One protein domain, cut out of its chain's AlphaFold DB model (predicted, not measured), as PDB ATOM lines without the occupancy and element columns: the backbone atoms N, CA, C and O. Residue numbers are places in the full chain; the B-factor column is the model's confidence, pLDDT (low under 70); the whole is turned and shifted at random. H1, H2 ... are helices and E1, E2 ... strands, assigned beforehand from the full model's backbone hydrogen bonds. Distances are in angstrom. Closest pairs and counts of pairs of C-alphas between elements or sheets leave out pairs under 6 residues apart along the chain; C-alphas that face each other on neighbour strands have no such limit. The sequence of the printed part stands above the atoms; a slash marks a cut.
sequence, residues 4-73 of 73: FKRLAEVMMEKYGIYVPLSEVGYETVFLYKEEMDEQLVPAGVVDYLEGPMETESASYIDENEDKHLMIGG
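AT A GLANCE: This is residues 4 to 73 of the 73 residues of an uncharacterized protein of Solibacillus sp. R5-41 (UniProt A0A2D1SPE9). A strongly twisted sheet of three strands forms a wall, with H1 over one face near one end and the loop that holds short H2 reaching past the other end. The 70 printed residues give H1, E1, H2, E2, E3; the antiparallel sheet runs E1 - E2 - E3. This mixed, two-layer domain is loose, radius of gyration of the C-alphas 14.5 A, spanning 39 by 22 by 20 A.

IN THESE COORDINATES: Find C-alpha 4 at (268.478, 231.285, 289.715), where H1, residues 4 to 15, begins. Next come E1, residues 25 to 31, H2, residues 43 to 46, and E2, residues 53 to 61, 25.0 A long. E3, residues 67 to 72, ends at (277.257, 228.864, 289.531).

HOW THE PARTS SIT: H1 is on the sheet, height 9.0 A; its closest C-alphas to E2 are Phe 4 and Ala 58, 5.0 A. Check N 29 and O 55, 2.8 A, between E1 and E2, and N 58 and O 70, 2.8 A, in the hairpin E2 and E3. H1 has 7 of 8 O i to N i+4 pairs within hydrogen-bond range; H2 is too short for any. H2 is not on the sheet.

THE WHOLE: C-alphas 48 and 63 are farthest apart, 40.7 A. The printed part has no cut; the link E1 to H2 is long. Residue 73 alone is under 70 in pLDDT.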
ATOM      1  N   PHE A   4     269.774 230.690 289.385       87.75
ATOM      2  CA  PHE A   4     268.478 231.285 289.715       87.75
ATOM      3  C   PHE A   4     267.657 230.466 290.717       87.75
ATOM      4  O   PHE A   4     267.180 230.985 291.722       87.75
ATOM      5  N   LYS A   5     267.491 229.162 290.458       90.62
ATOM      6  CA  LYS A   5     266.717 228.280 291.346       90.62
ATOM      7  C   LYS A   5     267.511 227.937 292.594       90.62
ATOM      8  O   LYS A   5     266.944 227.855 293.681       90.62
ATOM      9  N   ARG A   6     268.825 227.760 292.433       91.69
ATOM     10  CA  ARG A   6     269.685 227.339 293.532       91.69
ATOM     11  C   ARG A   6     269.773 228.396 294.629       91.69
ATOM     12  O   ARG A   6     269.806 228.021 295.797       91.69
ATOM     13  N   LEU A   7     269.735 229.682 294.276       94.06
ATOM     14  CA  LEU A   7     269.659 230.760 295.260       94.06
ATOM     15  C   LEU A   7     268.425 230.598 296.155       94.06
ATOM     16  O   LEU A   7     268.568 230.529 297.372       94.06
ATOM     17  N   ALA A   8     267.231 230.461 295.570       93.50
ATOM     18  CA  ALA A   8     265.993 230.330 296.343       93.50
ATOM     19  C   ALA A   8     265.984 229.075 297.239       93.50
ATOM     20  O   ALA A   8     265.556 229.140 298.391       93.50
ATOM     21  N   GLU A   9     266.507 227.950 296.741       94.06
ATOM     22  CA  GLU A   9     266.658 226.718 297.527       94.06
ATOM     23  C   GLU A   9     267.583 226.917 298.731       94.06
ATOM     24  O   GLU A   9     267.213 226.587 299.854       94.06
ATOM     25  N   VAL A  10     268.775 227.484 298.519       93.69
ATOM     26  CA  VAL A  10     269.758 227.692 299.591       93.69
ATOM     27  C   VAL A  10     269.240 228.684 300.631       93.69
ATOM     28  O   VAL A  10     269.447 228.464 301.825       93.69
ATOM     29  N   MET A  11     268.549 229.739 300.194       94.00
ATOM     30  CA  MET A  11     267.941 230.726 301.089       94.00
ATOM     31  C   MET A  11     266.889 230.091 301.999       94.00
ATOM     32  O   MET A  11     266.910 230.301 303.214       94.00
ATOM     33  N   MET A  12     266.049 229.219 301.444       95.25
ATOM     34  CA  MET A  12     265.062 228.485 302.230       95.25
ATOM     35  C   MET A  12     265.715 227.451 303.160       95.25
ATOM     36  O   MET A  12     265.394 227.400 304.345       95.25
ATOM     37  N   GLU A  13     266.649 226.639 302.656       95.56
ATOM     38  CA  GLU A  13     267.262 225.532 303.407       95.56
ATOM     39  C   GLU A  13     268.169 226.003 304.551       95.56
ATOM     40  O   GLU A  13     268.188 225.381 305.614       95.56
ATOM     41  N   LYS A  14     268.950 227.070 304.336       93.19
ATOM     42  CA  LYS A  14     269.961 227.521 305.304       93.19
ATOM     43  C   LYS A  14     269.497 228.670 306.184       93.19
ATOM     44  O   LYS A  14     269.936 228.753 307.327       93.19
ATOM     45  N   TYR A  15     268.645 229.541 305.650       90.94
ATOM     46  CA  TYR A  15     268.268 230.786 306.318       90.94
ATOM     47  C   TYR A  15     266.768 230.868 306.621       90.94
ATOM     48  O   TYR A  15     266.352 231.755 307.358       90.94
ATOM     49  N   GLY A  16     265.952 229.936 306.107       93.25
ATOM     50  CA  GLY A  16     264.498 229.964 306.286       93.25
ATOM     51  C   GLY A  16     263.821 231.126 305.557       93.25
ATOM     52  O   GLY A  16     262.702 231.495 305.911       93.25
ATOM     53  N   ILE A  17     264.496 231.712 304.564       93.06
ATOM     54  CA  ILE A  17     264.020 232.871 303.811       93.06
ATOM     55  C   ILE A  17     263.372 232.377 302.520       93.06
ATOM     56  O   ILE A  17     264.012 231.719 301.696       93.06
ATOM     57  N   TYR A  18     262.095 232.710 302.336       94.19
ATOM     58  CA  TYR A  18     261.403 232.468 301.077       94.19
ATOM     59  C   TYR A  18     261.770 233.556 300.069       94.19
ATOM     60  O   TYR A  18     261.520 234.731 300.312       94.19
ATOM     61  N   VAL A  19     262.313 233.148 298.922       93.50
ATOM     62  CA  VAL A  19     262.691 234.062 297.841       93.50
ATOM     63  C   VAL A  19     261.732 233.887 296.663       93.50
ATOM     64  O   VAL A  19     261.744 232.827 296.022       93.50
ATOM     65  N   PRO A  20     260.904 234.895 296.332       93.25
ATOM     66  CA  PRO A  20     260.105 234.875 295.118       93.25
ATOM     67  C   PRO A  20     261.021 234.876 293.893       93.25
ATOM     68  O   PRO A  20     261.808 235.796 293.691       93.25
ATOM     69  N   LEU A  21     260.890 233.877 293.020       91.12
ATOM     70  CA  LEU A  21     261.713 233.789 291.806       91.12
ATOM     71  C   LEU A  21     261.584 235.030 290.899       91.12
ATOM     72  O   LEU A  21     262.515 235.356 290.177       91.12
ATOM     73  N   SER A  22     260.458 235.747 290.945       92.88
ATOM     74  CA  SER A  22     260.264 237.009 290.217       92.88
ATOM     75  C   SER A  22     261.152 238.162 290.698       92.88
ATOM     76  O   SER A  22     261.290 239.144 289.977       92.88
ATOM     77  N   GLU A  23     261.717 238.062 291.902       92.75
ATOM     78  CA  GLU A  23     262.589 239.076 292.512       92.75
ATOM     79  C   GLU A  23     264.074 238.722 292.390       92.75
ATOM     80  O   GLU A  23     264.936 239.528 292.734       92.75
ATOM     81  N   VAL A  24     264.393 237.529 291.881       93.06
ATOM     82  CA  VAL A  24     265.779 237.111 291.677       93.06
ATOM     83  C   VAL A  24     266.309 237.746 290.396       93.06
ATOM     84  O   VAL A  24     265.838 237.456 289.294       93.06
ATOM     85  N   GLY A  25     267.329 238.589 290.538       92.94
ATOM     86  CA  GLY A  25     268.115 239.073 289.410       92.94
ATOM     87  C   GLY A  25     268.993 237.946 288.882       92.94
ATOM     88  O   GLY A  25     269.679 237.295 289.668       92.94
ATOM     89  N   TYR A  26     268.971 237.706 287.573       92.50
ATOM     90  CA  TYR A  26     269.771 236.670 286.924       92.50
ATOM     91  C   TYR A  26     270.566 237.255 285.765       92.50
ATOM     92  O   TYR A  26     270.000 237.921 284.897       92.50
ATOM     93  N   GLU A  27     271.862 236.969 285.734       92.44
ATOM     94  CA  GLU A  27     272.763 237.452 284.694       92.44
ATOM     95  C   GLU A  27     273.913 236.475 284.451       92.44
ATOM     96  O   GLU A  27     274.333 235.742 285.347       92.44
ATOM     97  N   THR A  28     274.434 236.485 283.227       91.19
ATOM     98  CA  THR A  28     275.689 235.812 282.891       91.19
ATOM     99  C   THR A  28     276.845 236.747 283.223       91.19
ATOM    100  O   THR A  28     276.850 237.900 282.789       91.19
ATOM    101  N   VAL A  29     277.831 236.244 283.960       89.06
ATOM    102  CA  VAL A  29     279.028 236.987 284.366       89.06
ATOM    103  C   VAL A  29     280.261 236.280 283.826       89.06
ATOM    104  O   VAL A  29     280.408 235.065 283.965       89.06
ATOM    105  N   PHE A  30     281.159 237.056 283.227       89.62
ATOM    106  CA  PHE A  30     282.477 236.595 282.813       89.62
ATOM    107  C   PHE A  30     283.483 236.964 283.895       89.62
ATOM    108  O   PHE A  30     283.661 238.145 284.178       89.62
ATOM    109  N   LEU A  31     284.115 235.961 284.497       86.19
ATOM    110  CA  LEU A  31     285.148 236.154 285.510       86.19
ATOM    111  C   LEU A  31     286.519 236.057 284.854       86.19
ATOM    112  O   LEU A  31     286.884 235.010 284.306       86.19
ATOM    113  N   TYR A  32     287.282 237.144 284.912       87.75
ATOM    114  CA  TYR A  32     288.639 237.173 284.384       87.75
ATOM    115  C   TYR A  32     289.632 236.683 285.436       87.75
ATOM    116  O   TYR A  32     289.465 236.901 286.633       87.75
ATOM    117  N   LYS A  33     290.720 236.060 284.975       85.38
ATOM    118  CA  LYS A  33     291.840 235.617 285.820       85.38
ATOM    119  C   LYS A  33     292.325 236.712 286.781       85.38
ATOM    120  O   LYS A  33     292.621 236.434 287.934       85.38
ATOM    121  N   GLU A  34     292.386 237.946 286.295       84.56
ATOM    122  CA  GLU A  34     292.866 239.124 287.028       84.56
ATOM    123  C   GLU A  34     291.936 239.549 288.177       84.56
ATOM    124  O   GLU A  34     292.363 240.262 289.081       84.56
ATOM    125  N   GLU A  35     290.677 239.111 288.152       83.88
ATOM    126  CA  GLU A  35     289.657 239.415 289.162       83.88
ATOM    127  C   GLU A  35     289.535 238.305 290.216       83.88
ATOM    128  O   GLU A  35     288.779 238.442 291.181       83.88
ATOM    129  N   MET A  36     290.252 237.189 290.040       83.19
ATOM    130  CA  MET A  36     290.176 236.057 290.954       83.19
ATOM    131  C   MET A  36     290.995 236.308 292.217       83.19
ATOM    132  O   MET A  36     292.182 236.616 292.166       83.19
ATOM    133  N   ASP A  37     290.359 236.100 293.365       84.56
ATOM    134  CA  ASP A  37     291.044 236.113 294.650       84.56
ATOM    135  C   ASP A  37     291.896 234.841 294.810       84.56
ATOM    136  O   ASP A  37     291.374 233.730 294.960       84.56
ATOM    137  N   GLU A  38     293.219 235.012 294.805       81.12
ATOM    138  CA  GLU A  38     294.199 233.929 294.955       81.12
ATOM    139  C   GLU A  38     294.115 233.206 296.315       81.12
ATOM    140  O   GLU A  38     294.628 232.090 296.462       81.12
ATOM    141  N   GLN A  39     293.467 233.806 297.323       85.00
ATOM    142  CA  GLN A  39     293.198 233.156 298.608       85.00
ATOM    143  C   GLN A  39     292.052 232.141 298.514       85.00
ATOM    144  O   GLN A  39     292.012 231.188 299.295       85.00
ATOM    145  N   LEU A  40     291.124 232.342 297.573       81.31
ATOM    146  CA  LEU A  40     289.965 231.473 297.349       81.31
ATOM    147  C   LEU A  40     290.224 230.444 296.250       81.31
ATOM    148  O   LEU A  40     289.759 229.307 296.350       81.31
ATOM    149  N   VAL A  41     290.980 230.822 295.221       80.38
ATOM    150  CA  VAL A  41     291.359 229.938 294.119       80.38
ATOM    151  C   VAL A  41     292.880 229.938 294.004       80.38
ATOM    152  O   VAL A  41     293.460 230.975 293.706       80.38
ATOM    153  N   PRO A  42     293.556 228.793 294.214       85.00
ATOM    154  CA  PRO A  42     295.011 228.745 294.166       85.00
ATOM    155  C   PRO A  42     295.557 229.289 292.840       85.00
ATOM    156  O   PRO A  42     295.068 228.900 291.781       85.00
ATOM    157  N   ALA A  43     296.620 230.097 292.888       81.69
ATOM    158  CA  ALA A  43     297.246 230.688 291.698       81.69
ATOM    159  C   ALA A  43     297.576 229.645 290.612       81.69
ATOM    160  O   ALA A  43     297.343 229.865 289.429       81.69
ATOM    161  N   GLY A  44     298.005 228.447 291.028       83.00
ATOM    162  CA  GLY A  44     298.273 227.340 290.114       83.00
ATOM    163  C   GLY A  44     297.049 226.824 289.354       83.00
ATOM    164  O   GLY A  44     297.239 226.174 288.346       83.00
ATOM    165  N   VAL A  45     295.815 227.082 289.795       82.62
ATOM    166  CA  VAL A  45     294.579 226.798 289.036       82.62
ATOM    167  C   VAL A  45     294.263 227.960 288.096       82.62
ATOM    168  O   VAL A  45     293.937 227.745 286.932       82.62
ATOM    169  N   VAL A  46     294.415 229.187 288.598       82.19
ATOM    170  CA  VAL A  46     294.168 230.434 287.865       82.19
ATOM    171  C   VAL A  46     295.107 230.572 286.655       82.19
ATOM    172  O   VAL A  46     294.703 231.057 285.600       82.19
ATOM    173  N   ASP A  47     296.341 230.076 286.759       83.56
ATOM    174  CA  ASP A  47     297.328 230.070 285.674       83.56
ATOM    175  C   ASP A  47     296.968 229.181 284.479       83.56
ATOM    176  O   ASP A  47     297.448 229.445 283.376       83.56
ATOM    177  N   TYR A  48     296.111 228.175 284.668       84.62
ATOM    178  CA  TYR A  48     295.646 227.300 283.585       84.62
ATOM    179  C   TYR A  48     294.356 227.786 282.915       84.62
ATOM    180  O   TYR A  48     293.852 227.113 282.017       84.62
ATOM    181  N   LEU A  49     293.804 228.931 283.327       82.56
ATOM    182  CA  LEU A  49     292.627 229.493 282.671       82.56
ATOM    183  C   LEU A  49     293.012 230.066 281.302       82.56
ATOM    184  O   LEU A  49     293.741 231.051 281.204       82.56
ATOM    185  N   GLU A  50     292.498 229.447 280.239       82.81
ATOM    186  CA  GLU A  50     292.746 229.854 278.847       82.81
ATOM    187  C   GLU A  50     291.975 231.126 278.436       82.81
ATOM    188  O   GLU A  50     292.232 231.699 277.378       82.81
ATOM    189  N   GLY A  51     291.038 231.587 279.267       83.88
ATOM    190  CA  GLY A  51     290.200 232.754 279.014       83.88
ATOM    191  C   GLY A  51     289.252 233.052 280.181       83.88
ATOM    192  O   GLY A  51     289.323 232.376 281.211       83.88
ATOM    193  N   PRO A  52     288.378 234.066 280.048       86.31
ATOM    194  CA  PRO A  52     287.376 234.360 281.063       86.31
ATOM    195  C   PRO A  52     286.427 233.176 281.255       86.31
ATOM    196  O   PRO A  52     285.977 232.561 280.285       86.31
ATOM    197  N   MET A  53     286.107 232.878 282.511       86.50
ATOM    198  CA  MET A  53     285.125 231.854 282.845       86.50
ATOM    199  C   MET A  53     283.726 232.441 282.715       86.50
ATOM    200  O   MET A  53     283.385 233.398 283.408       86.50
ATOM    201  N   GLU A  54     282.916 231.864 281.835       89.44
ATOM    202  CA  GLU A  54     281.495 232.180 281.753       89.44
ATOM    203  C   GLU A  54     280.755 231.490 282.901       89.44
ATOM    204  O   GLU A  54     280.861 230.276 283.081       89.44
ATOM    205  N   THR A  55     280.025 232.269 283.693       88.50
ATOM    206  CA  THR A  55     279.276 231.785 284.854       88.50
ATOM    207  C   THR A  55     277.876 232.377 284.877       88.50
ATOM    208  O   THR A  55     277.619 233.457 284.346       88.50
ATOM    209  N   GLU A  56     276.955 231.667 285.510       91.62
ATOM    210  CA  GLU A  56     275.633 232.170 285.843       91.62
ATOM    211  C   GLU A  56     275.685 232.811 287.230       91.62
ATOM    212  O   GLU A  56     276.242 232.242 288.173       91.62
ATOM    213  N   SER A  57     275.050 233.966 287.391       92.56
ATOM    214  CA  SER A  57     274.850 234.565 288.702       92.56
ATOM    215  C   SER A  57     273.374 234.821 288.976       92.56
ATOM    216  O   SER A  57     272.584 235.142 288.087       92.56
ATOM    217  N   ALA A  58     273.003 234.640 290.238       94.69
ATOM    218  CA  ALA A  58     271.698 234.966 290.772       94.69
ATOM    219  C   ALA A  58     271.877 235.852 292.000       94.69
ATOM    220  O   ALA A  58     272.713 235.564 292.860       94.69
ATOM    221  N   SER A  59     271.084 236.913 292.099       94.81
ATOM    222  CA  SER A  59     271.125 237.841 293.224       94.81
ATOM    223  C   SER A  59     269.739 238.134 293.779       94.81
ATOM    224  O   SER A  59     268.740 238.102 293.058       94.81
ATOM    225  N   TYR A  60     269.692 238.408 295.077       95.00
ATOM    226  CA  TYR A  60     268.483 238.763 295.809       95.00
ATOM    227  C   TYR A  60     268.835 239.775 296.898       95.00
ATOM    228  O   TYR A  60     269.904 239.682 297.501       95.00
ATOM    229  N   ILE A  61     267.954 240.743 297.130       94.56
ATOM    230  CA  ILE A  61     268.052 241.687 298.244       94.56
ATOM    231  C   ILE A  61     266.888 241.367 299.168       94.56
ATOM    232  O   ILE A  61     265.745 241.354 298.712       94.56
ATOM    233  N   ASP A  62     267.182 241.059 300.426       90.75
ATOM    234  CA  ASP A  62     266.142 240.705 301.387       90.75
ATOM    235  C   ASP A  62     265.488 241.933 302.042       90.75
ATOM    236  O   ASP A  62     265.806 243.086 301.745       90.75
ATOM    237  N   GLU A  63     264.540 241.677 302.944       89.75
ATOM    238  CA  GLU A  63     263.788 242.717 303.655       89.75
ATOM    239  C   GLU A  63     264.660 243.608 304.561       89.75
ATOM    240  O   GLU A  63     264.226 244.700 304.928       89.75
ATOM    241  N   ASN A  64     265.873 243.169 304.913       92.19
ATOM    242  CA  ASN A  64     266.839 243.944 305.696       92.19
ATOM    243  C   ASN A  64     267.823 244.723 304.810       92.19
ATOM    244  O   ASN A  64     268.760 245.320 305.332       92.19
ATOM    245  N   GLU A  65     267.606 244.727 303.490       90.88
ATOM    246  CA  GLU A  65     268.512 245.279 302.477       90.88
ATOM    247  C   GLU A  65     269.847 244.517 302.351       90.88
ATOM    248  O   GLU A  65     270.785 245.004 301.709       90.88
ATOM    249  N   ASP A  66     269.937 243.293 302.887       92.81
ATOM    250  CA  ASP A  66     271.125 242.459 302.730       92.81
ATOM    251  C   ASP A  66     271.157 241.843 301.325       92.81
ATOM    252  O   ASP A  66     270.191 241.239 300.844       92.81
ATOM    253  N   LYS A  67     272.303 241.988 300.648       93.12
ATOM    254  CA  LYS A  67     272.512 241.457 299.298       93.12
ATOM    255  C   LYS A  67     273.072 240.039 299.352       93.12
ATOM    256  O   LYS A  67     274.197 239.814 299.796       93.12
ATOM    257  N   HIS A  68     272.331 239.109 298.766       92.56
ATOM    258  CA  HIS A  68     272.705 237.709 298.601       92.56
ATOM    259  C   HIS A  68     273.092 237.444 297.149       92.56
ATOM    260  O   HIS A  68     272.366 237.821 296.228       92.56
ATOM    261  N   LEU A  69     274.239 236.797 296.939       92.06
ATOM    262  CA  LEU A  69     274.760 236.459 295.615       92.06
ATOM    263  C   LEU A  69     275.106 234.972 295.550       92.06
ATOM    264  O   LEU A  69     275.775 234.432 296.431       92.06
ATOM    265  N   MET A  70     274.680 234.327 294.472       90.12
ATOM    266  CA  MET A  70     275.051 232.969 294.111       90.12
ATOM    267  C   MET A  70     275.679 232.983 292.725       90.12
ATOM    268  O   MET A  70     275.059 233.454 291.778       90.12
ATOM    269  N   ILE A  71     276.887 232.437 292.613       87.56
ATOM    270  CA  ILE A  71     277.579 232.232 291.339       87.56
ATOM    271  C   ILE A  71     277.666 230.722 291.111       87.56
ATOM    272  O   ILE A  71     278.067 229.981 292.013       87.56
ATOM    273  N   GLY A  72     277.241 230.265 289.938       80.56
ATOM    274  CA  GLY A  72     277.257 228.864 289.531       80.56
ATOM    275  C   GLY A  72     277.783 228.712 288.105       80.56
ATOM    276  O   GLY A  72     277.529 229.559 287.257       80.56
ATOM    277  N   GLY A  73     278.522 227.633 287.858       67.00
ATOM    278  CA  GLY A  73     278.990 227.205 286.537       67.00
ATOM    279  C   GLY A  73     278.589 225.764 286.264       67.00
ATOM    280  O   GLY A  73     278.363 225.022 287.252       67.00
TER     281      GLY A  73